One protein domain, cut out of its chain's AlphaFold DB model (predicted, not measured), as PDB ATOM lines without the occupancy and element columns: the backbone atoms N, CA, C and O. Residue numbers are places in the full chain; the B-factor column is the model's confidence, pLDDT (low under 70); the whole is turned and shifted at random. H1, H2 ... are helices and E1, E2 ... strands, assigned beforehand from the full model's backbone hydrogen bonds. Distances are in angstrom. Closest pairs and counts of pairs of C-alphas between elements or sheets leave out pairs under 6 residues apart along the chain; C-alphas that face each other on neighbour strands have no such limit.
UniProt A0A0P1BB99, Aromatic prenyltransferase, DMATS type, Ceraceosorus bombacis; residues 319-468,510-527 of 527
ATOM      1  N   LEU A 319       5.369  -7.833  16.581       92.94
ATOM      2  CA  LEU A 319       3.993  -7.515  16.989       92.94
ATOM      3  C   LEU A 319       3.912  -6.375  18.001       92.94
ATOM      4  O   LEU A 319       2.856  -6.129  18.581       92.94
ATOM      5  N   ARG A 320       5.003  -5.619  18.168       88.56
ATOM      6  CA  ARG A 320       5.051  -4.449  19.054       88.56
ATOM      7  C   ARG A 320       3.916  -3.463  18.780       88.56
ATOM      8  O   ARG A 320       3.353  -2.920  19.720       88.56
ATOM      9  N   THR A 321       3.571  -3.222  17.518       89.12
ATOM     10  CA  THR A 321       2.514  -2.271  17.134       89.12
ATOM     11  C   THR A 321       1.160  -2.935  16.884       89.12
ATOM     12  O   THR A 321       0.253  -2.256  16.419       89.12
ATOM     13  N   CYS A 322       1.009  -4.233  17.176       94.12
ATOM     14  CA  CYS A 322      -0.239  -4.969  16.978       94.12
ATOM     15  C   CYS A 322      -1.368  -4.380  17.847       94.12
ATOM     16  O   CYS A 322      -1.264  -4.442  19.078       94.12
ATOM     17  N   PRO A 323      -2.456  -3.836  17.259       94.31
ATOM     18  CA  PRO A 323      -3.544  -3.225  18.028       94.31
ATOM     19  C   PRO A 323      -4.217  -4.181  19.022       94.31
ATOM     20  O   PRO A 323      -4.538  -3.777  20.144       94.31
ATOM     21  N   ALA A 324      -4.382  -5.457  18.655       94.06
ATOM     22  CA  ALA A 324      -4.932  -6.479  19.543       94.06
ATOM     23  C   ALA A 324      -4.040  -6.702  20.780       94.06
ATOM     24  O   ALA A 324      -4.538  -6.719  21.909       94.06
ATOM     25  N   TRP A 325      -2.716  -6.786  20.590       94.31
ATOM     26  CA  TRP A 325      -1.770  -6.903  21.705       94.31
ATOM     27  C   TRP A 325      -1.768  -5.650  22.581       94.31
ATOM     28  O   TRP A 325      -1.830  -5.760  23.801       94.31
ATOM     29  N   GLN A 326      -1.770  -4.455  21.985       92.62
ATOM     30  CA  GLN A 326      -1.801  -3.200  22.741       92.62
ATOM     31  C   GLN A 326      -3.082  -3.046  23.570       92.62
ATOM     32  O   GLN A 326      -3.043  -2.608  24.724       92.62
ATOM     33  N   THR A 327      -4.219  -3.479  23.026       92.44
ATOM     34  CA  THR A 327      -5.488  -3.541  23.761       92.44
ATOM     35  C   THR A 327      -5.381  -4.457  24.979       92.44
ATOM     36  O   THR A 327      -5.716  -4.043  26.089       92.44
ATOM     37  N   LEU A 328      -4.857  -5.672  24.802       93.69
ATOM     38  CA  LEU A 328      -4.683  -6.625  25.895       93.69
ATOM     39  C   LEU A 328      -3.678  -6.128  26.945       93.69
ATOM     40  O   LEU A 328      -3.965  -6.127  28.142       93.69
ATOM     41  N   ARG A 329      -2.512  -5.652  26.501       92.56
ATOM     42  CA  ARG A 329      -1.457  -5.128  27.367       92.56
ATOM     43  C   ARG A 329      -1.947  -3.939  28.184       92.56
ATOM     44  O   ARG A 329      -1.710  -3.901  29.390       92.56
ATOM     45  N   SER A 330      -2.636  -2.976  27.569       91.00
ATOM     46  CA  SER A 330      -3.161  -1.808  28.291       91.00
ATOM     47  C   SER A 330      -4.192  -2.200  29.350       91.00
ATOM     48  O   SER A 330      -4.166  -1.656  30.453       91.00
ATOM     49  N   TYR A 331      -5.040  -3.193  29.062       92.25
ATOM     50  CA  TYR A 331      -5.974  -3.745  30.040       92.25
ATOM     51  C   TYR A 331      -5.252  -4.344  31.252       92.25
ATOM     52  O   TYR A 331      -5.492  -3.920  32.383       92.25
ATOM     53  N   VAL A 332      -4.332  -5.280  30.998       92.12
ATOM     54  CA  VAL A 332      -3.610  -6.042  32.028       92.12
ATOM     55  C   VAL A 332      -2.692  -5.152  32.866       92.12
ATOM     56  O   VAL A 332      -2.574  -5.336  34.073       92.12
ATOM     57  N   THR A 333      -2.049  -4.162  32.250       88.06
ATOM     58  CA  THR A 333      -1.098  -3.280  32.947       88.06
ATOM     59  C   THR A 333      -1.762  -2.104  33.659       88.06
ATOM     60  O   THR A 333      -1.110  -1.445  34.469       88.06
ATOM     61  N   GLY A 334      -3.048  -1.839  33.411       82.81
ATOM     62  CA  GLY A 334      -3.729  -0.686  33.995       82.81
ATOM     63  C   GLY A 334      -3.409   0.640  33.300       82.81
ATOM     64  O   GLY A 334      -3.697   1.698  33.854       82.81
ATOM     65  N   ALA A 335      -2.807   0.611  32.105       76.94
ATOM     66  CA  ALA A 335      -2.505   1.825  31.356       76.94
ATOM     67  C   ALA A 335      -3.803   2.569  30.997       76.94
ATOM     68  O   ALA A 335      -4.784   1.962  30.553       76.94
ATOM     69  N   ALA A 336      -3.812   3.888  31.208       60.94
ATOM     70  CA  ALA A 336      -4.986   4.720  30.979       60.94
ATOM     71  C   ALA A 336      -5.438   4.644  29.510       60.94
ATOM     72  O   ALA A 336      -4.641   4.842  28.594       60.94
ATOM     73  N   ASN A 337      -6.729   4.388  29.294       58.72
ATOM     74  CA  ASN A 337      -7.390   4.536  28.001       58.72
ATOM     75  C   ASN A 337      -8.545   5.524  28.192       58.72
ATOM     76  O   ASN A 337      -9.334   5.373  29.121       58.72
ATOM     77  N   ALA A 338      -8.608   6.559  27.354       53.00
ATOM     78  CA  ALA A 338      -9.403   7.761  27.595       53.00
ATOM     79  C   ALA A 338     -10.928   7.537  27.670       53.00
ATOM     80  O   ALA A 338     -11.629   8.443  28.100       53.00
ATOM     81  N   ASN A 339     -11.448   6.366  27.269       53.78
ATOM     82  CA  ASN A 339     -12.886   6.153  27.043       53.78
ATOM     83  C   ASN A 339     -13.443   4.783  27.500       53.78
ATOM     84  O   ASN A 339     -14.500   4.372  27.024       53.78
ATOM     85  N   VAL A 340     -12.763   4.041  28.384       62.66
ATOM     86  CA  VAL A 340     -13.190   2.690  28.817       62.66
ATOM     87  C   VAL A 340     -12.841   2.459  30.299       62.66
ATOM     88  O   VAL A 340     -11.959   3.146  30.810       62.66
ATOM     89  N   ASP A 341     -13.516   1.517  30.983       63.62
ATOM     90  CA  ASP A 341     -13.263   1.105  32.381       63.62
ATOM     91  C   ASP A 341     -11.772   1.145  32.734       63.62
ATOM     92  O   ASP A 341     -10.948   0.653  31.956       63.62
ATOM     93  N   ALA A 342     -11.417   1.649  33.922       71.88
ATOM     94  CA  ALA A 342     -10.041   1.599  34.414       71.88
ATOM     95  C   ALA A 342      -9.469   0.175  34.252       71.88
ATOM     96  O   ALA A 342     -10.177  -0.826  34.432       71.88
ATOM     97  N   GLY A 343      -8.209   0.081  33.806       80.38
ATOM     98  CA  GLY A 343      -7.536  -1.214  33.673       80.38
ATOM     99  C   GLY A 343      -7.305  -1.860  35.041       80.38
ATOM    100  O   GLY A 343      -7.868  -1.426  36.044       80.38
ATOM    101  N   LEU A 344      -6.505  -2.917  35.092       89.62
ATOM    102  CA  LEU A 344      -6.358  -3.692  36.324       89.62
ATOM    103  C   LEU A 344      -5.423  -3.011  37.332       89.62
ATOM    104  O   LEU A 344      -4.331  -2.548  36.986       89.62
ATOM    105  N   THR A 345      -5.844  -2.994  38.596       87.94
ATOM    106  CA  THR A 345      -4.973  -2.695  39.739       87.94
ATOM    107  C   THR A 345      -3.940  -3.805  39.919       87.94
ATOM    108  O   THR A 345      -4.121  -4.910  39.415       87.94
ATOM    109  N   ALA A 346      -2.858  -3.540  40.657       85.44
ATOM    110  CA  ALA A 346      -1.783  -4.515  40.865       85.44
ATOM    111  C   ALA A 346      -2.276  -5.862  41.430       85.44
ATOM    112  O   ALA A 346      -1.802  -6.902  40.986       85.44
ATOM    113  N   SER A 347      -3.253  -5.845  42.344       85.69
ATOM    114  CA  SER A 347      -3.852  -7.046  42.944       85.69
ATOM    115  C   SER A 347      -4.793  -7.811  42.010       85.69
ATOM    116  O   SER A 347      -5.073  -8.977  42.258       85.69
ATOM    117  N   GLU A 348      -5.300  -7.173  40.953       89.00
ATOM    118  CA  GLU A 348      -6.173  -7.808  39.955       89.00
ATOM    119  C   GLU A 348      -5.389  -8.356  38.751       89.00
ATOM    120  O   GLU A 348      -5.975  -9.015  37.888       89.00
ATOM    121  N   ARG A 349      -4.088  -8.046  38.631       90.19
ATOM    122  CA  ARG A 349      -3.311  -8.413  37.443       90.19
ATOM    123  C   ARG A 349      -3.186  -9.936  37.336       90.19
ATOM    124  O   ARG A 349      -2.802 -10.576  38.311       90.19
ATOM    125  N   PRO A 350      -3.463 -10.514  36.157       93.31
ATOM    126  CA  PRO A 350      -3.226 -11.925  35.922       93.31
ATOM    127  C   PRO A 350      -1.735 -12.234  35.803       93.31
ATOM    128  O   PRO A 350      -0.931 -11.391  35.395       93.31
ATOM    129  N   GLU A 351      -1.399 -13.493  36.038       91.69
ATOM    130  CA  GLU A 351      -0.148 -14.081  35.576       91.69
ATOM    131  C   GLU A 351      -0.290 -14.510  34.106       91.69
ATOM    132  O   GLU A 351      -1.293 -15.120  33.724       91.69
ATOM    133  N   VAL A 352       0.706 -14.215  33.263       95.06
ATOM    134  CA  VAL A 352       0.808 -14.838  31.932       95.06
ATOM    135  C   VAL A 352       1.431 -16.215  32.111       95.06
ATOM    136  O   VAL A 352       2.604 -16.311  32.450       95.06
ATOM    137  N   VAL A 353       0.654 -17.268  31.872       93.81
ATOM    138  CA  VAL A 353       1.082 -18.651  32.138       93.81
ATOM    139  C   VAL A 353       1.682 -19.299  30.894       93.81
ATOM    140  O   VAL A 353       2.659 -20.031  30.984       93.81
ATOM    141  N   ILE A 354       1.091 -19.053  29.719       96.06
ATOM    142  CA  ILE A 354       1.491 -19.708  28.466       96.06
ATOM    143  C   ILE A 354       1.331 -18.738  27.292       96.06
ATOM    144  O   ILE A 354       0.325 -18.035  27.176       96.06
ATOM    145  N   LEU A 355       2.295 -18.745  26.378       97.69
ATOM    146  CA  LEU A 355       2.154 -18.209  25.024       97.69
ATOM    147  C   LEU A 355       1.989 -19.375  24.057       97.69
ATOM    148  O   LEU A 355       2.678 -20.376  24.196       97.69
ATOM    149  N   SER A 356       1.106 -19.268  23.068       97.81
ATOM    150  CA  SER A 356       0.980 -20.310  22.042       97.81
ATOM    151  C   SER A 356       0.829 -19.737  20.648       97.81
ATOM    152  O   SER A 356       0.237 -18.667  20.491       97.81
ATOM    153  N   VAL A 357       1.297 -20.483  19.651       97.69
ATOM    154  CA  VAL A 357       1.208 -20.120  18.238       97.69
ATOM    155  C   VAL A 357       0.780 -21.305  17.374       97.69
ATOM    156  O   VAL A 357       1.236 -22.431  17.575       97.69
ATOM    157  N   ASP A 358      -0.092 -21.051  16.396       97.69
ATOM    158  CA  ASP A 358      -0.405 -22.025  15.344       97.69
ATOM    159  C   ASP A 358       0.821 -22.199  14.415       97.69
ATOM    160  O   ASP A 358       1.279 -21.240  13.793       97.69
ATOM    161  N   CYS A 359       1.338 -23.422  14.291       97.75
ATOM    162  CA  CYS A 359       2.484 -23.772  13.443       97.75
ATOM    163  C   CYS A 359       1.969 -24.309  12.103       97.75
ATOM    164  O   CYS A 359       1.807 -25.516  11.905       97.75
ATOM    165  N   LEU A 360       1.608 -23.392  11.205       94.56
ATOM    166  CA  LEU A 360       0.922 -23.715   9.954       94.56
ATOM    167  C   LEU A 360       1.826 -24.502   9.000       94.56
ATOM    168  O   LEU A 360       2.969 -24.124   8.772       94.56
ATOM    169  N   ALA A 361       1.297 -25.548   8.363       91.44
ATOM    170  CA  ALA A 361       2.013 -26.228   7.288       91.44
ATOM    171  C   ALA A 361       2.311 -25.255   6.120       91.44
ATOM    172  O   ALA A 361       1.489 -24.378   5.828       91.44
ATOM    173  N   PRO A 362       3.406 -25.437   5.357       88.38
ATOM    174  CA  PRO A 362       3.765 -24.530   4.261       88.38
ATOM    175  C   PRO A 362       2.653 -24.324   3.220       88.38
ATOM    176  O   PRO A 362       2.531 -23.254   2.623       88.38
ATOM    177  N   VAL A 363       1.815 -25.341   2.994       88.44
ATOM    178  CA  VAL A 363       0.656 -25.247   2.092       88.44
ATOM    179  C   VAL A 363      -0.416 -24.280   2.606       88.44
ATOM    180  O   VAL A 363      -0.977 -23.527   1.814       88.44
ATOM    181  N   ALA A 364      -0.658 -24.248   3.918       89.75
ATOM    182  CA  ALA A 364      -1.598 -23.331   4.556       89.75
ATOM    183  C   ALA A 364      -1.100 -21.881   4.477       89.75
ATOM    184  O   ALA A 364      -1.863 -20.987   4.111       89.75
ATOM    185  N   VAL A 365       0.194 -21.663   4.730       87.88
ATOM    186  CA  VAL A 365       0.831 -20.342   4.599       87.88
ATOM    187  C   VAL A 365       0.708 -19.822   3.163       87.88
ATOM    188  O   VAL A 365       0.273 -18.692   2.949       87.88
ATOM    189  N   ARG A 366       0.993 -20.662   2.154       89.38
ATOM    190  CA  ARG A 366       0.819 -20.295   0.733       89.38
ATOM    191  C   ARG A 366      -0.631 -20.002   0.353       89.38
ATOM    192  O   ARG A 366      -0.866 -19.198  -0.542       89.38
ATOM    193  N   ALA A 367      -1.593 -20.623   1.032       92.00
ATOM    194  CA  ALA A 367      -3.016 -20.340   0.865       92.00
ATOM    195  C   ALA A 367      -3.466 -19.040   1.568       92.00
ATOM    196  O   ALA A 367      -4.658 -18.739   1.594       92.00
ATOM    197  N   GLY A 368      -2.538 -18.269   2.146       91.00
ATOM    198  CA  GLY A 368      -2.822 -16.994   2.803       91.00
ATOM    199  C   GLY A 368      -3.341 -17.129   4.235       91.00
ATOM    200  O   GLY A 368      -3.829 -16.145   4.796       91.00
ATOM    201  N   GLN A 369      -3.256 -18.320   4.842       92.56
ATOM    202  CA  GLN A 369      -3.552 -18.474   6.263       92.56
ATOM    203  C   GLN A 369      -2.471 -17.800   7.108       92.56
ATOM    204  O   GLN A 369      -1.298 -17.754   6.740       92.56
ATOM    205  N   VAL A 370      -2.881 -17.276   8.261       92.38
ATOM    206  CA  VAL A 370      -2.001 -16.554   9.181       92.38
ATOM    207  C   VAL A 370      -1.982 -17.262  10.528       92.38
ATOM    208  O   VAL A 370      -3.062 -17.597  11.025       92.38
ATOM    209  N   PRO A 371      -0.794 -17.477  11.124       94.88
ATOM    210  CA  PRO A 371      -0.686 -18.033  12.464       94.88
ATOM    211  C   PRO A 371      -1.516 -17.224  13.458       94.88
ATOM    212  O   PRO A 371      -1.513 -15.992  13.428       94.88
ATOM    213  N   ARG A 372      -2.226 -17.896  14.359       95.38
ATOM    214  CA  ARG A 372      -2.840 -17.231  15.509       95.38
ATOM    215  C   ARG A 372      -1.917 -17.329  16.702       95.38
ATOM    216  O   ARG A 372      -1.266 -18.353  16.891       95.38
ATOM    217  N   LEU A 373      -1.920 -16.281  17.508       96.19
ATOM    218  CA  LEU A 373      -1.267 -16.233  18.803       96.19
ATOM    219  C   LEU A 373      -2.312 -16.260  19.897       96.19
ATOM    220  O   LEU A 373      -3.371 -15.653  19.752       96.19
ATOM    221  N   LYS A 374      -1.993 -16.941  20.994       97.50
ATOM    222  CA  LYS A 374      -2.809 -16.935  22.207       97.50
ATOM    223  C   LYS A 374      -1.945 -16.636  23.414       97.50
ATOM    224  O   LYS A 374      -0.865 -17.208  23.551       97.50
ATOM    225  N   VAL A 375      -2.459 -15.785  24.289       97.62
ATOM    226  CA  VAL A 375      -1.860 -15.446  25.579       97.62
ATOM    227  C   VAL A 375      -2.776 -15.994  26.663       97.62
ATOM    228  O   VAL A 375      -3.907 -15.528  26.806       97.62
ATOM    229  N   TYR A 376      -2.304 -17.003  27.387       97.50
ATOM    230  CA  TYR A 376      -3.012 -17.621  28.500       97.50
ATOM    231  C   TYR A 376      -2.722 -16.842  29.783       97.50
ATOM    232  O   TYR A 376      -1.567 -16.621  30.144       97.50
ATOM    233  N   LEU A 377      -3.785 -16.421  30.454       96.00
ATOM    234  CA  LEU A 377      -3.801 -15.498  31.579       96.00
ATOM    235  C   LEU A 377      -4.545 -16.153  32.736       96.00
ATOM    236  O   LEU A 377      -5.710 -16.526  32.584       96.00
ATOM    237  N   ARG A 378      -3.898 -16.267  33.892       93.88
ATOM    238  CA  ARG A 378      -4.526 -16.758  35.117       93.88
ATOM    239  C   ARG A 378      -4.823 -15.582  36.030       93.88
ATOM    240  O   ARG A 378      -3.915 -14.946  36.554       93.88
ATOM    241  N   TYR A 379      -6.104 -15.271  36.164       92.56
ATOM    242  CA  TYR A 379      -6.583 -14.186  37.010       92.56
ATOM    243  C   TYR A 379      -6.802 -14.696  38.435       92.56
ATOM    244  O   TYR A 379      -7.391 -15.771  38.595       92.56
ATOM    245  N   PRO A 380      -6.415 -13.927  39.468       90.06
ATOM    246  CA  PRO A 380      -6.600 -14.295  40.871       90.06
ATOM    247  C   PRO A 380      -8.052 -14.060  41.325       90.06
ATOM    248  O   PRO A 380      -8.318 -13.380  42.311       90.06
ATOM    249  N   THR A 381      -9.021 -14.578  40.571       86.88
ATOM    250  CA  THR A 381     -10.449 -14.450  40.868       86.88
ATOM    251  C   THR A 381     -11.210 -15.693  40.438       86.88
ATOM    252  O   THR A 381     -10.851 -16.346  39.458       86.88
ATOM    253  N   THR A 382     -12.275 -15.999  41.167       84.88
ATOM    254  CA  THR A 382     -13.315 -16.974  40.811       84.88
ATOM    255  C   THR A 382     -14.693 -16.310  40.741       84.88
ATOM    256  O   THR A 382     -15.693 -16.995  40.532       84.88
ATOM    257  N   ASP A 383     -14.748 -14.982  40.898       85.56
ATOM    258  CA  ASP A 383     -15.986 -14.212  40.882       85.56
ATOM    259  C   ASP A 383     -16.548 -14.113  39.462       85.56
ATOM    260  O   ASP A 383     -15.857 -13.736  38.512       85.56
ATOM    261  N   PHE A 384     -17.832 -14.424  39.324       86.62
ATOM    262  CA  PHE A 384     -18.509 -14.486  38.035       86.62
ATOM    263  C   PHE A 384     -18.472 -13.149  37.285       86.62
ATOM    264  O   PHE A 384     -18.231 -13.115  36.074       86.62
ATOM    265  N   ASP A 385     -18.664 -12.039  37.992       87.81
ATOM    266  CA  ASP A 385     -18.707 -10.707  37.396       87.81
ATOM    267  C   ASP A 385     -17.319 -10.242  36.951       87.81
ATOM    268  O   ASP A 385     -17.178  -9.683  35.856       87.81
ATOM    269  N   GLN A 386     -16.280 -10.540  37.737       90.44
ATOM    270  CA  GLN A 386     -14.894 -10.321  37.326       90.44
ATOM    271  C   GLN A 386     -14.516 -11.189  36.123       90.44
ATOM    272  O   GLN A 386     -13.915 -10.679  35.180       90.44
ATOM    273  N   ILE A 387     -14.929 -12.460  36.073       92.25
ATOM    274  CA  ILE A 387     -14.679 -13.326  34.909       92.25
ATOM    275  C   ILE A 387     -15.295 -12.717  33.640       92.25
ATOM    276  O   ILE A 387     -14.624 -12.635  32.609       92.25
ATOM    277  N   VAL A 388     -16.537 -12.219  33.701       91.94
ATOM    278  CA  VAL A 388     -17.180 -11.517  32.572       91.94
ATOM    279  C   VAL A 388     -16.415 -10.241  32.195       91.94
ATOM    280  O   VAL A 388     -16.227  -9.951  31.007       91.94
ATOM    281  N   ARG A 389     -15.940  -9.472  33.182       92.31
ATOM    282  CA  ARG A 389     -15.104  -8.285  32.943       92.31
ATOM    283  C   ARG A 389     -13.814  -8.661  32.209       92.31
ATOM    284  O   ARG A 389     -13.482  -7.999  31.228       92.31
ATOM    285  N   HIS A 390     -13.130  -9.727  32.619       93.62
ATOM    286  CA  HIS A 390     -11.893 -10.197  31.989       93.62
ATOM    287  C   HIS A 390     -12.125 -10.744  30.579       93.62
ATOM    288  O   HIS A 390     -11.387 -10.395  29.659       93.62
ATOM    289  N   LEU A 391     -13.192 -11.520  30.372       92.56
ATOM    290  CA  LEU A 391     -13.572 -12.031  29.053       92.56
ATOM    291  C   LEU A 391     -13.812 -10.912  28.043       92.56
ATOM    292  O   LEU A 391     -13.463 -11.069  26.880       92.56
ATOM    293  N   THR A 392     -14.355  -9.781  28.487       91.12
ATOM    294  CA  THR A 392     -14.627  -8.617  27.631       91.12
ATOM    295  C   THR A 392     -13.483  -7.602  27.591       91.12
ATOM    296  O   THR A 392     -13.635  -6.517  27.025       91.12
ATOM    297  N   MET A 393     -12.346  -7.902  28.230       91.31
ATOM    298  CA  MET A 393     -11.209  -6.985  28.404       91.31
ATOM    299  C   MET A 393     -11.629  -5.626  28.995       91.31
ATOM    300  O   MET A 393     -11.153  -4.560  28.595       91.31
ATOM    301  N   GLY A 394     -12.606  -5.641  29.906       89.44
ATOM    302  CA  GLY A 394     -13.252  -4.438  30.427       89.44
ATOM    303  C   GLY A 394     -13.911  -3.603  29.329       89.44
ATOM    304  O   GLY A 394     -13.760  -2.391  29.332       89.44
ATOM    305  N   ARG A 395     -14.575  -4.244  28.360       87.69
ATOM    306  CA  ARG A 395     -15.259  -3.620  27.205       87.69
ATOM    307  C   ARG A 395     -14.346  -2.896  26.209       87.69
ATOM    308  O   ARG A 395     -14.831  -2.114  25.396       87.69
ATOM    309  N   ARG A 396     -13.037  -3.166  26.229       84.56
ATOM    310  CA  ARG A 396     -12.070  -2.541  25.303       84.56
ATOM    311  C   ARG A 396     -12.114  -3.104  23.884       84.56
ATOM    312  O   ARG A 396     -11.585  -2.467  22.980       84.56
ATOM    313  N   CYS A 397     -12.701  -4.283  23.678       79.31
ATOM    314  CA  CYS A 397     -12.731  -4.929  22.370       79.31
ATOM    315  C   CYS A 397     -14.103  -5.536  22.070       79.31
ATOM    316  O   CYS A 397     -14.583  -6.400  22.800       79.31
ATOM    317  N   VAL A 398     -14.710  -5.118  20.958       76.31
ATOM    318  CA  VAL A 398     -16.029  -5.608  20.524       76.31
ATOM    319  C   VAL A 398     -15.979  -7.087  20.131       76.31
ATOM    320  O   VAL A 398     -16.919  -7.827  20.420       76.31
ATOM    321  N   ASP A 399     -14.875  -7.541  19.530       77.81
ATOM    322  CA  ASP A 399     -14.711  -8.932  19.086       77.81
ATOM    323  C   ASP A 399     -14.662  -9.935  20.248       77.81
ATOM    324  O   ASP A 399     -14.952 -11.114  20.051       77.81
ATOM    325  N   THR A 400     -14.373  -9.472  21.468       72.69
ATOM    326  CA  THR A 400     -14.407 -10.321  22.665       72.69
ATOM    327  C   THR A 400     -15.819 -10.625  23.155       72.69
ATOM    328  O   THR A 400     -15.970 -11.426  24.071       72.69
ATOM    329  N   GLY A 401     -16.857 -10.036  22.553       79.31
ATOM    330  CA  GLY A 401     -18.247 -10.301  22.902       79.31
ATOM    331  C   GLY A 401     -18.872  -9.293  23.861       79.31
ATOM    332  O   GLY A 401     -18.192  -8.500  24.511       79.31
ATOM    333  N   SER A 402     -20.205  -9.325  23.975       85.81
ATOM    334  CA  SER A 402     -20.917  -8.448  24.911       85.81
ATOM    335  C   SER A 402     -20.967  -9.053  26.322       85.81
ATOM    336  O   SER A 402     -21.147 -10.269  26.461       85.81
ATOM    337  N   PRO A 403     -20.888  -8.232  27.389       87.75
ATOM    338  CA  PRO A 403     -21.056  -8.713  28.760       87.75
ATOM    339  C   PRO A 403     -22.369  -9.476  28.964       87.75
ATOM    340  O   PRO A 403     -22.391 -10.504  29.631       87.75
ATOM    341  N   THR A 404     -23.461  -9.007  28.355       88.31
ATOM    342  CA  THR A 404     -24.782  -9.646  28.445       88.31
ATOM    343  C   THR A 404     -24.771 -11.061  27.878       88.31
ATOM    344  O   THR A 404     -25.305 -11.980  28.499       88.31
ATOM    345  N   LEU A 405     -24.139 -11.259  26.717       85.06
ATOM    346  CA  LEU A 405     -24.055 -12.579  26.108       85.06
ATOM    347  C   LEU A 405     -23.139 -13.505  26.917       85.06
ATOM    348  O   LEU A 405     -23.498 -14.657  27.142       85.06
ATOM    349  N   TRP A 406     -22.008 -13.006  27.423       89.62
ATOM    350  CA  TRP A 406     -21.146 -13.791  28.311       89.62
ATOM    351  C   TRP A 406     -21.845 -14.214  29.597       89.62
ATOM    352  O   TRP A 406     -21.754 -15.382  29.962       89.62
ATOM    353  N   ARG A 407     -22.607 -13.319  30.235       90.12
ATOM    354  CA  ARG A 407     -23.437 -13.668  31.395       90.12
ATOM    355  C   ARG A 407     -24.399 -14.798  31.052       90.12
ATOM    356  O   ARG A 407     -24.444 -15.790  31.763       90.12
ATOM    357  N   HIS A 408     -25.097 -14.709  29.920       86.75
ATOM    358  CA  HIS A 408     -25.997 -15.777  29.483       86.75
ATOM    359  C   HIS A 408     -25.274 -17.124  29.289       86.75
ATOM    360  O   HIS A 408     -25.732 -18.152  29.792       86.75
ATOM    361  N   VAL A 409     -24.137 -17.126  28.583       86.94
ATOM    362  CA  VAL A 409     -23.331 -18.329  28.320       86.94
ATOM    363  C   VAL A 409     -22.811 -18.945  29.620       86.94
ATOM    364  O   VAL A 409     -22.982 -20.145  29.843       86.94
ATOM    365  N   LEU A 410     -22.219 -18.135  30.497       89.12
ATOM    366  CA  LEU A 410     -21.647 -18.609  31.753       89.12
ATOM    367  C   LEU A 410     -22.722 -19.049  32.745       89.12
ATOM    368  O   LEU A 410     -22.549 -20.092  33.360       89.12
ATOM    369  N   SER A 411     -23.859 -18.354  32.854       87.81
ATOM    370  CA  SER A 411     -24.970 -18.794  33.714       87.81
ATOM    371  C   SER A 411     -25.514 -20.156  33.277       87.81
ATOM    372  O   SER A 411     -25.851 -20.989  34.116       87.81
ATOM    373  N   ARG A 412     -25.575 -20.429  31.962       87.50
ATOM    374  CA  ARG A 412     -25.916 -21.771  31.462       87.50
ATOM    375  C   ARG A 412     -24.861 -22.801  31.860       87.50
ATOM    376  O   ARG A 412     -25.229 -23.879  32.318       87.50
ATOM    377  N   ALA A 413     -23.580 -22.475  31.702       89.69
ATOM    378  CA  ALA A 413     -22.494 -23.373  32.076       89.69
ATOM    379  C   ALA A 413     -22.472 -23.668  33.580       89.69
ATOM    380  O   ALA A 413     -22.396 -24.833  33.949       89.69
ATOM    381  N   TRP A 414     -22.627 -22.659  34.441       88.81
ATOM    382  CA  TRP A 414     -22.666 -22.832  35.896       88.81
ATOM    383  C   TRP A 414     -23.804 -23.749  36.328       88.81
ATOM    384  O   TRP A 414     -23.586 -24.705  37.072       88.81
ATOM    385  N   ARG A 415     -25.002 -23.528  35.776       88.38
ATOM    386  CA  ARG A 415     -26.156 -24.379  36.062       88.38
ATOM    387  C   ARG A 415     -25.907 -25.824  35.643       88.38
ATOM    388  O   ARG A 415     -26.202 -26.746  36.392       88.38
ATOM    389  N   HIS A 416     -25.377 -26.036  34.440       90.75
ATOM    390  CA  HIS A 416     -25.242 -27.378  33.878       90.75
ATOM    391  C   HIS A 416     -24.021 -28.149  34.387       90.75
ATOM    392  O   HIS A 416     -24.108 -29.366  34.500       90.75
ATOM    393  N   LEU A 417     -22.912 -27.477  34.705       90.94
ATOM    394  CA  LEU A 417     -21.674 -28.111  35.172       90.94
ATOM    395  C   LEU A 417     -21.597 -28.211  36.701       90.94
ATOM    396  O   LEU A 417     -20.988 -29.151  37.210       90.94
ATOM    397  N   PHE A 418     -22.201 -27.267  37.432       87.12
ATOM    398  CA  PHE A 418     -22.008 -27.130  38.882       87.12
ATOM    399  C   PHE A 418     -23.296 -27.235  39.714       87.12
ATOM    400  O   PHE A 418     -23.194 -27.248  40.935       87.12
ATOM    401  N   ASP A 419     -24.484 -27.315  39.097       82.00
ATOM    402  CA  ASP A 419     -25.788 -27.234  39.794       82.00
ATOM    403  C   ASP A 419     -25.946 -25.968  40.651       82.00
ATOM    404  O   ASP A 419     -26.640 -25.954  41.666       82.00
ATOM    405  N   ARG A 420     -25.300 -24.876  40.229       75.94
ATOM    406  CA  ARG A 420     -25.397 -23.572  40.885       75.94
ATOM    407  C   ARG A 420     -26.162 -22.613  39.989       75.94
ATOM    408  O   ARG A 420     -25.826 -22.459  38.812       75.94
ATOM    409  N   ASP A 421     -27.166 -21.950  40.548       66.56
ATOM    410  CA  ASP A 421     -27.709 -20.753  39.916       66.56
ATOM    411  C   ASP A 421     -26.696 -19.618  40.092       66.56
ATOM    412  O   ASP A 421     -26.118 -19.445  41.166       66.56
ATOM    413  N   SER A 422     -26.454 -18.849  39.025       59.50
ATOM    414  CA  SER A 422     -25.448 -17.772  39.024       59.50
ATOM    415  C   SER A 422     -25.690 -16.714  40.101       59.50
ATOM    416  O   SER A 422     -24.769 -15.987  40.457       59.50
ATOM    417  N   ASP A 423     -26.913 -16.647  40.622       56.19
ATOM    418  CA  ASP A 423     -27.387 -15.576  41.488       56.19
ATOM    419  C   ASP A 423     -27.176 -15.879  42.985       56.19
ATOM    420  O   ASP A 423     -27.333 -14.975  43.803       56.19
ATOM    421  N   SER A 424     -26.836 -17.121  43.370       50.53
ATOM    422  CA  SER A 424     -26.891 -17.556  44.778       50.53
ATOM    423  C   SER A 424     -25.564 -17.903  45.459       50.53
ATOM    424  O   SER A 424     -25.578 -17.961  46.682       50.53
ATOM    425  N   GLN A 425     -24.446 -18.077  44.738       56.44
ATOM    426  CA  GLN A 425     -23.050 -17.967  45.231       56.44
ATOM    427  C   GLN A 425     -22.068 -18.464  44.144       56.44
ATOM    428  O   GLN A 425     -21.952 -19.675  43.924       56.44
ATOM    429  N   PRO A 426     -21.371 -17.561  43.426       52.62
ATOM    430  CA  PRO A 426     -20.655 -17.915  42.199       52.62
ATOM    431  C   PRO A 426     -19.234 -18.462  42.387       52.62
ATOM    432  O   PRO A 426     -18.649 -18.910  41.400       52.62
ATOM    433  N   GLU A 427     -18.672 -18.433  43.597       59.41
ATOM    434  CA  GLU A 427     -17.259 -18.761  43.809       59.41
ATOM    435  C   GLU A 427     -16.979 -20.248  43.571       59.41
ATOM    436  O   GLU A 427     -17.552 -21.131  44.209       59.41
ATOM    437  N   LEU A 428     -16.068 -20.533  42.640       60.66
ATOM    438  CA  LEU A 428     -15.451 -21.852  42.527       60.66
ATOM    439  C   LEU A 428     -14.666 -22.094  43.825       60.66
ATOM    440  O   LEU A 428     -13.782 -21.298  44.144       60.66
ATOM    441  N   ASP A 429     -15.009 -23.148  44.573       55.12
ATOM    442  CA  ASP A 429     -14.370 -23.456  45.857       55.12
ATOM    443  C   ASP A 429     -12.844 -23.538  45.672       55.12
ATOM    444  O   ASP A 429     -12.333 -24.422  44.982       55.12
ATOM    445  N   SER A 430     -12.114 -22.598  46.278       48.47
ATOM    446  CA  SER A 430     -10.658 -22.442  46.132       48.47
ATOM    447  C   SER A 430      -9.843 -23.436  46.969       48.47
ATOM    448  O   SER A 430      -8.625 -23.334  47.044       48.47
ATOM    449  N   THR A 431     -10.488 -24.409  47.613       42.72
ATOM    450  CA  THR A 431      -9.897 -25.207  48.701       42.72
ATOM    451  C   THR A 431      -9.065 -26.412  48.247       42.72
ATOM    452  O   THR A 431      -8.747 -27.287  49.053       42.72
ATOM    453  N   SER A 432      -8.663 -26.482  46.975       43.81
ATOM    454  CA  SER A 432      -7.726 -27.513  46.520       43.81
ATOM    455  C   SER A 432      -6.289 -27.124  46.872       43.81
ATOM    456  O   SER A 432      -5.794 -26.104  46.410       43.81
ATOM    457  N   ALA A 433      -5.614 -27.977  47.648       35.91
ATOM    458  CA  ALA A 433      -4.245 -27.849  48.163       35.91
ATOM    459  C   ALA A 433      -3.115 -27.857  47.099       35.91
ATOM    460  O   ALA A 433      -1.979 -28.216  47.404       35.91
ATOM    461  N   LEU A 434      -3.417 -27.500  45.851       49.53
ATOM    462  CA  LEU A 434      -2.447 -27.290  44.779       49.53
ATOM    463  C   LEU A 434      -2.633 -25.856  44.278       49.53
ATOM    464  O   LEU A 434      -3.411 -25.611  43.357       49.53
ATOM    465  N   ASP A 435      -1.922 -24.910  44.895       56.06
ATOM    466  CA  ASP A 435      -1.985 -23.470  44.583       56.06
ATOM    467  C   ASP A 435      -1.770 -23.157  43.083       56.06
ATOM    468  O   ASP A 435      -2.219 -22.124  42.588       56.06
ATOM    469  N   LEU A 436      -1.162 -24.082  42.324       59.38
ATOM    470  CA  LEU A 436      -0.840 -23.957  40.895       59.38
ATOM    471  C   LEU A 436      -2.055 -23.698  39.985       59.38
ATOM    472  O   LEU A 436      -1.927 -23.022  38.963       59.38
ATOM    473  N   THR A 437      -3.237 -24.222  40.326       66.19
ATOM    474  CA  THR A 437      -4.449 -24.080  39.495       66.19
ATOM    475  C   THR A 437      -5.489 -23.130  40.081       66.19
ATOM    476  O   THR A 437      -6.623 -23.106  39.598       66.19
ATOM    477  N   GLY A 438      -5.125 -22.339  41.094       74.19
ATOM    478  CA  GLY A 438      -6.005 -21.327  41.676       74.19
ATOM    479  C   GLY A 438      -6.469 -20.270  40.661       74.19
ATOM    480  O   GLY A 438      -5.822 -20.025  39.638       74.19
ATOM    481  N   GLY A 439      -7.613 -19.640  40.937       85.88
ATOM    482  CA  GLY A 439      -8.176 -18.574  40.101       85.88
ATOM    483  C   GLY A 439      -8.811 -19.051  38.788       85.88
ATOM    484  O   GLY A 439      -9.164 -20.220  38.631       85.88
ATOM    485  N   THR A 440      -8.972 -18.131  37.834       90.50
ATOM    486  CA  THR A 440      -9.606 -18.403  36.534       90.50
ATOM    487  C   THR A 440      -8.599 -18.268  35.402       90.50
ATOM    488  O   THR A 440      -7.981 -17.217  35.224       90.50
ATOM    489  N   LEU A 441      -8.475 -19.320  34.593       94.19
ATOM    490  CA  LEU A 441      -7.657 -19.320  33.386       94.19
ATOM    491  C   LEU A 441      -8.479 -18.852  32.180       94.19
ATOM    492  O   LEU A 441      -9.547 -19.387  31.883       94.19
ATOM    493  N   LEU A 442      -7.970 -17.857  31.467       95.31
ATOM    494  CA  LEU A 442      -8.499 -17.391  30.192       95.31
ATOM    495  C   LEU A 442      -7.376 -17.433  29.159       95.31
ATOM    496  O   LEU A 442      -6.209 -17.328  29.518       95.31
ATOM    497  N   TYR A 443      -7.703 -17.506  27.875       96.12
ATOM    498  CA  TYR A 443      -6.792 -16.979  26.863       96.12
ATOM    499  C   TYR A 443      -7.432 -15.827  26.111       96.12
ATOM    500  O   TYR A 443      -8.654 -15.769  25.951       96.12
ATOM    501  N   ALA A 444      -6.574 -14.952  25.606       95.06
ATOM    502  CA  ALA A 444      -6.898 -14.006  24.556       95.06
ATOM    503  C   ALA A 444      -6.147 -14.403  23.280       95.06
ATOM    504  O   ALA A 444      -4.965 -14.745  23.364       95.06
ATOM    505  N   ASP A 445      -6.806 -14.386  22.122       94.56
ATOM    506  CA  ASP A 445      -6.193 -14.756  20.846       94.56
ATOM    507  C   ASP A 445      -6.408 -13.730  19.733       94.56
ATOM    508  O   ASP A 445      -7.424 -13.040  19.679       94.56
ATOM    509  N   PHE A 446      -5.407 -13.618  18.862       94.81
ATOM    510  CA  PHE A 446      -5.364 -12.681  17.741       94.81
ATOM    511  C   PHE A 446      -4.447 -13.209  16.629       94.81
ATOM    512  O   PHE A 446      -3.617 -14.095  16.837       94.81
ATOM    513  N   GLY A 447      -4.590 -12.684  15.411       94.12
ATOM    514  CA  GLY A 447      -3.711 -13.059  14.298       94.12
ATOM    515  C   GLY A 447      -2.292 -12.512  14.479       94.12
ATOM    516  O   GLY A 447      -2.123 -11.352  14.851       94.12
ATOM    517  N   ALA A 448      -1.269 -13.292  14.140       92.06
ATOM    518  CA  ALA A 448       0.135 -12.884  14.176       92.06
ATOM    519  C   ALA A 448       0.497 -11.971  12.989       92.06
ATOM    520  O   ALA A 448       1.276 -12.331  12.110       92.06
ATOM    521  N   ARG A 449      -0.113 -10.782  12.938       92.56
ATOM    522  CA  ARG A 449       0.203  -9.711  11.983       92.56
ATOM    523  C   ARG A 449       0.242  -8.360  12.694       92.56
ATOM    524  O   ARG A 449      -0.575  -8.140  13.589       92.56
ATOM    525  N   PRO A 450       1.102  -7.424  12.256       89.75
ATOM    526  CA  PRO A 450       1.204  -6.102  12.874       89.75
ATOM    527  C   PRO A 450      -0.091  -5.284  12.855       89.75
ATOM    528  O   PRO A 450      -0.252  -4.400  13.684       89.75
ATOM    529  N   GLN A 451      -1.007  -5.555  11.922       90.75
ATOM    530  CA  GLN A 451      -2.279  -4.837  11.772       90.75
ATOM    531  C   GLN A 451      -3.475  -5.593  12.372       90.75
ATOM    532  O   GLN A 451      -4.619  -5.235  12.114       90.75
ATOM    533  N   SER A 452      -3.252  -6.680  13.115       91.00
ATOM    534  CA  SER A 452      -4.355  -7.440  13.709       91.00
ATOM    535  C   SER A 452      -5.080  -6.625  14.779       91.00
ATOM    536  O   SER A 452      -4.525  -6.325  15.835       91.00
ATOM    537  N   GLU A 453      -6.346  -6.312  14.517       90.31
ATOM    538  CA  GLU A 453      -7.233  -5.615  15.458       90.31
ATOM    539  C   GLU A 453      -8.149  -6.577  16.218       90.31
ATOM    540  O   GLU A 453      -8.478  -6.335  17.378       90.31
ATOM    541  N   ALA A 454      -8.522  -7.690  15.578       90.31
ATOM    542  CA  ALA A 454      -9.430  -8.665  16.159       90.31
ATOM    543  C   ALA A 454      -8.776  -9.396  17.337       90.31
ATOM    544  O   ALA A 454      -7.733 -10.038  17.179       90.31
ATOM    545  N   LEU A 455      -9.436  -9.318  18.489       91.44
ATOM    546  CA  LEU A 455      -9.064  -9.982  19.730       91.44
ATOM    547  C   LEU A 455     -10.269 -10.777  20.228       91.44
ATOM    548  O   LEU A 455     -11.338 -10.214  20.452       91.44
ATOM    549  N   THR A 456     -10.101 -12.080  20.411       92.12
ATOM    550  CA  THR A 456     -11.127 -12.956  20.985       92.12
ATOM    551  C   THR A 456     -10.659 -13.530  22.311       92.12
ATOM    552  O   THR A 456      -9.475 -13.486  22.640       92.12
ATOM    553  N   SER A 457     -11.599 -14.026  23.115       93.19
ATOM    554  CA  SER A 457     -11.315 -14.586  24.433       93.19
ATOM    555  C   SER A 457     -12.026 -15.921  24.651       93.19
ATOM    556  O   SER A 457     -13.075 -16.215  24.066       93.19
ATOM    557  N   LYS A 458     -11.424 -16.755  25.498       94.75
ATOM    558  CA  LYS A 458     -11.972 -18.036  25.952       94.75
ATOM    559  C   LYS A 458     -11.648 -18.219  27.426       94.75
ATOM    560  O   LYS A 458     -10.529 -17.929  27.837       94.75
ATOM    561  N   VAL A 459     -12.596 -18.731  28.202       95.06
ATOM    562  CA  VAL A 459     -12.388 -19.104  29.611       95.06
ATOM    563  C   VAL A 459     -12.243 -20.615  29.748       95.06
ATOM    564  O   VAL A 459     -12.868 -21.346  28.987       95.06
ATOM    565  N   TYR A 460     -11.445 -21.070  30.710       94.19
ATOM    566  CA  TYR A 460     -11.265 -22.462  31.113       94.19
ATOM    567  C   TYR A 460     -11.819 -22.633  32.526       94.19
ATOM    568  O   TYR A 460     -11.278 -22.096  33.491       94.19
ATOM    569  N   LEU A 461     -12.914 -23.378  32.646       91.44
ATOM    570  CA  LEU A 461     -13.580 -23.648  33.914       91.44
ATOM    571  C   LEU A 461     -12.952 -24.883  34.572       91.44
ATOM    572  O   LEU A 461     -12.960 -25.940  33.938       91.44
ATOM    573  N   PRO A 462     -12.432 -24.790  35.810       88.31
ATOM    574  CA  PRO A 462     -11.725 -25.880  36.488       88.31
ATOM    575  C   PRO A 462     -12.708 -26.900  37.083       88.31
ATOM    576  O   PRO A 462     -12.913 -27.001  38.298       88.31
ATOM    577  N   VAL A 463     -13.366 -27.661  36.209       89.56
ATOM    578  CA  VAL A 463     -14.441 -28.589  36.586       89.56
ATOM    579  C   VAL A 463     -13.977 -29.713  37.511       89.56
ATOM    580  O   VAL A 463     -14.777 -30.191  38.310       89.56
ATOM    581  N   ARG A 464     -12.690 -30.079  37.482       86.25
ATOM    582  CA  ARG A 464     -12.098 -31.073  38.391       86.25
ATOM    583  C   ARG A 464     -12.369 -30.776  39.861       86.25
ATOM    584  O   ARG A 464     -12.632 -31.692  40.638       86.25
ATOM    585  N   PHE A 465     -12.279 -29.505  40.239       81.06
ATOM    586  CA  PHE A 465     -12.427 -29.074  41.625       81.06
ATOM    587  C   PHE A 465     -13.872 -28.676  41.917       81.06
ATOM    588  O   PHE A 465     -14.440 -29.105  42.923       81.06
ATOM    589  N   ALA A 466     -14.489 -27.940  40.992       84.00
ATOM    590  CA  ALA A 466     -15.785 -27.313  41.210       84.00
ATOM    591  C   ALA A 466     -17.000 -28.214  40.940       84.00
ATOM    592  O   ALA A 466     -18.035 -28.046  41.583       84.00
ATOM    593  N   ALA A 467     -16.918 -29.169  40.009       88.50
ATOM    594  CA  ALA A 467     -18.049 -30.044  39.702       88.50
ATOM    595  C   ALA A 467     -18.214 -31.143  40.756       88.50
ATOM    596  O   ALA A 467     -17.252 -31.543  41.412       88.50
ATOM    597  N   ALA A 468     -19.433 -31.660  40.914       90.94
ATOM    598  CA  ALA A 468     -19.721 -32.726  41.873       90.94
ATOM    599  C   ALA A 468     -19.076 -34.072  41.480       90.94
ATOM    600  O   ALA A 468     -18.579 -34.789  42.346       90.94
ATOM    601  N   ASN A 510     -10.383 -32.193  33.576       88.88
ATOM    602  CA  ASN A 510      -9.646 -31.104  34.217       88.88
ATOM    603  C   ASN A 510     -10.377 -29.775  34.007       88.88
ATOM    604  O   ASN A 510     -10.788 -29.120  34.970       88.88
ATOM    605  N   TYR A 511     -10.625 -29.437  32.737       91.94
ATOM    606  CA  TYR A 511     -11.234 -28.174  32.344       91.94
ATOM    607  C   TYR A 511     -12.407 -28.356  31.373       91.94
ATOM    608  O   TYR A 511     -12.472 -29.301  30.589       91.94
ATOM    609  N   VAL A 512     -13.325 -27.389  31.380       93.62
ATOM    610  CA  VAL A 512     -14.256 -27.138  30.270       93.62
ATOM    611  C   VAL A 512     -14.043 -25.709  29.814       93.62
ATOM    612  O   VAL A 512     -14.201 -24.777  30.596       93.62
ATOM    613  N   ALA A 513     -13.671 -25.525  28.554       94.50
ATOM    614  CA  ALA A 513     -13.364 -24.220  28.004       94.50
ATOM    615  C   ALA A 513     -14.466 -23.711  27.070       94.50
ATOM    616  O   ALA A 513     -14.961 -24.446  26.211       94.50
ATOM    617  N   LEU A 514     -14.822 -22.436  27.233       92.25
ATOM    618  CA  LEU A 514     -15.938 -21.766  26.565       92.25
ATOM    619  C   LEU A 514     -15.445 -20.512  25.846       92.25
ATOM    620  O   LEU A 514     -14.959 -19.568  26.470       92.25
ATOM    621  N   GLY A 515     -15.558 -20.516  24.523       88.31
ATOM    622  CA  GLY A 515     -15.344 -19.365  23.657       88.31
ATOM    623  C   GLY A 515     -16.667 -18.859  23.095       88.31
ATOM    624  O   GLY A 515     -17.645 -19.603  23.010       88.31
ATOM    625  N   GLN A 516     -16.686 -17.606  22.662       77.94
ATOM    626  CA  GLN A 516     -17.828 -17.023  21.968       77.94
ATOM    627  C   GLN A 516     -17.478 -16.783  20.499       77.94
ATOM    628  O   GLN A 516     -16.452 -16.185  20.184       77.94
ATOM    629  N   LYS A 517     -18.334 -17.253  19.588       70.44
ATOM    630  CA  LYS A 517     -18.251 -16.922  18.161       70.44
ATOM    631  C   LYS A 517     -19.045 -15.648  17.871       70.44
ATOM    632  O   LYS A 517     -19.985 -15.316  18.588       70.44
ATOM    633  N   LYS A 518     -18.699 -14.961  16.776       61.88
ATOM    634  CA  LYS A 518     -19.347 -13.702  16.349       61.88
ATOM    635  C   LYS A 518     -20.863 -13.821  16.138       61.88
ATOM    636  O   LYS A 518     -21.577 -12.841  16.288       61.88
ATOM    637  N   ASP A 519     -21.345 -15.015  15.805       60.78
ATOM    638  CA  ASP A 519     -22.768 -15.329  15.619       60.78
ATOM    639  C   ASP A 519     -23.490 -15.708  16.928       60.78
ATOM    640  O   ASP A 519     -24.626 -16.176  16.906       60.78
ATOM    641  N   GLY A 520     -22.828 -15.534  18.073       58.16
ATOM    642  CA  GLY A 520     -23.355 -15.849  19.395       58.16
ATOM    643  C   GLY A 520     -23.314 -17.333  19.763       58.16
ATOM    644  O   GLY A 520     -23.671 -17.679  20.891       58.16
ATOM    645  N   ARG A 521     -22.847 -18.220  18.870       67.56
ATOM    646  CA  ARG A 521     -22.643 -19.633  19.213       67.56
ATOM    647  C   ARG A 521     -21.484 -19.793  20.191       67.56
ATOM    648  O   ARG A 521     -20.482 -19.080  20.130       67.56
ATOM    649  N   ILE A 522     -21.613 -20.786  21.063       68.50
ATOM    650  CA  ILE A 522     -20.574 -21.162  22.020       68.50
ATOM    651  C   ILE A 522     -19.607 -22.121  21.321       68.50
ATOM    652  O   ILE A 522     -20.020 -23.128  20.747       68.50
ATOM    653  N   ASP A 523     -18.317 -21.800  21.352       77.75
ATOM    654  CA  ASP A 523     -17.245 -22.733  21.018       77.75
ATOM    655  C   ASP A 523     -16.843 -23.469  22.292       77.75
ATOM    656  O   ASP A 523     -16.352 -22.842  23.230       77.75
ATOM    657  N   MET A 524     -17.053 -24.781  22.344       80.62
ATOM    658  CA  MET A 524     -16.750 -25.560  23.540       80.62
ATOM    659  C   MET A 524     -15.638 -26.563  23.276       80.62
ATOM    660  O   MET A 524     -15.635 -27.277  22.270       80.62
ATOM    661  N   SER A 525     -14.707 -26.636  24.217       76.88
ATOM    662  CA  SER A 525     -13.653 -27.641  24.229       76.88
ATOM    663  C   SER A 525     -13.465 -28.205  25.624       76.88
ATOM    664  O   SER A 525     -13.533 -27.465  26.598       76.88
ATOM    665  N   ARG A 526     -13.183 -29.499  25.711       81.19
ATOM    666  CA  ARG A 526     -12.719 -30.175  26.914       81.19
ATOM    667  C   ARG A 526     -11.247 -30.520  26.710       81.19
ATOM    668  O   ARG A 526     -10.987 -31.370  25.862       81.19
ATOM    669  N   PRO A 527     -10.317 -29.819  27.369       40.06
ATOM    670  CA  PRO A 527      -8.952 -30.289  27.564       40.06
ATOM    671  C   PRO A 527      -8.938 -31.544  28.446       40.06
ATOM    672  O   PRO A 527      -9.719 -31.619  29.436       40.06
TER     673      PRO A 527
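What this domain is: This is residues 319 to 468 and 510 to 527 of the 527 residues of the protein "Aromatic prenyltransferase, DMATS type" of Ceraceosorus bombacis (UniProt A0A0P1BB99). A six-stranded sheet, strongly twisted and curled like part of a barrel, has helices H1, H3 and H4 over one face and no named helix over the other. At one end of the long axis, residues 362 to 368, of which 362 to 366 belong to H2, stick out beyond the sheet. The printed part has 168 residues, with H1 E1 H2 E2 H3 H4 E3 E4 H5 E5 E6 along the chain; the sheet's order is E1 E2 E3 E4 E5 E6, antiparallel throughout, and the class is mixed, helices and strands. It is compact, with a radius of gyration of the C-alphas of 16.3 A and spans of 49 by 39 by 33 A.

How they stand to each other: The sheet begins at edge strand E1, residues 351 to 359, beside E2, residues 372 to 379, with N 353 and O 376 2.9 A apart. E3, residues 440 to 447, follows, with N 377 and O 442 at 2.8 A. E4, residues 456 to 461, forms a hairpin with E3, with N 443 and O 458 at 2.9 A. E5, residues 512 to 516, has N 514 and O 459 at 2.8 A, and forms a hairpin with edge strand E6, residues 522 to 526, with N 513 and O 525 at 2.8 A. These N and O pairs are within hydrogen-bond range. H1, residues 323 to 333, is on the sheet at a height of 9.8 A, over E3 and only just over E2, with 3 C-alphas there; its closest C-alphas to E3 are those of Ala 324 and Phe 446, 6.5 A. On the same face are H3, residues 384 to 391, at 8.9 A, and H4, residues 403 to 418, at 9.5 A and over E5. H4 touches H3 with residues 403 to 407 alone, at a steep tilt of 56 degrees; the closest C-alphas are those of Val 388 and Pro 403, 6.1 A. H1 is apart from both. H2 is not on the sheet; nor, only just, is H5, residues 463 to 466, with 4 pairs of C-alphas within 10 A. In H1, H2, H3 and H4 every O i to N i+4 pair is within hydrogen-bond range; H5 is too short for one.

Where its parts are: H1 begins at C-alpha 323 (-3.544, -3.225, 18.028) and is 15.1 A long; H4 is 21.0 A. E1 measures 24.3 A, E3 23.6 A and E2 22.0 A. E6 ends at C-alpha 526 (-12.719, -30.175, 26.914).

The domain as a whole: The C-alphas farthest apart, those of Arg 366 and Ser 424, are 52.1 A apart. Residues 469 to 509 are not printed; C-alphas 468 and 510 are 12.8 A apart across the cut. The links H1 to E1, H3 to H4 and H4 to E3 are long. Mean pLDDT of the printed part is 83.7; residues 336 to 341, 421 to 437, 518 to 522 and 527 are under 70.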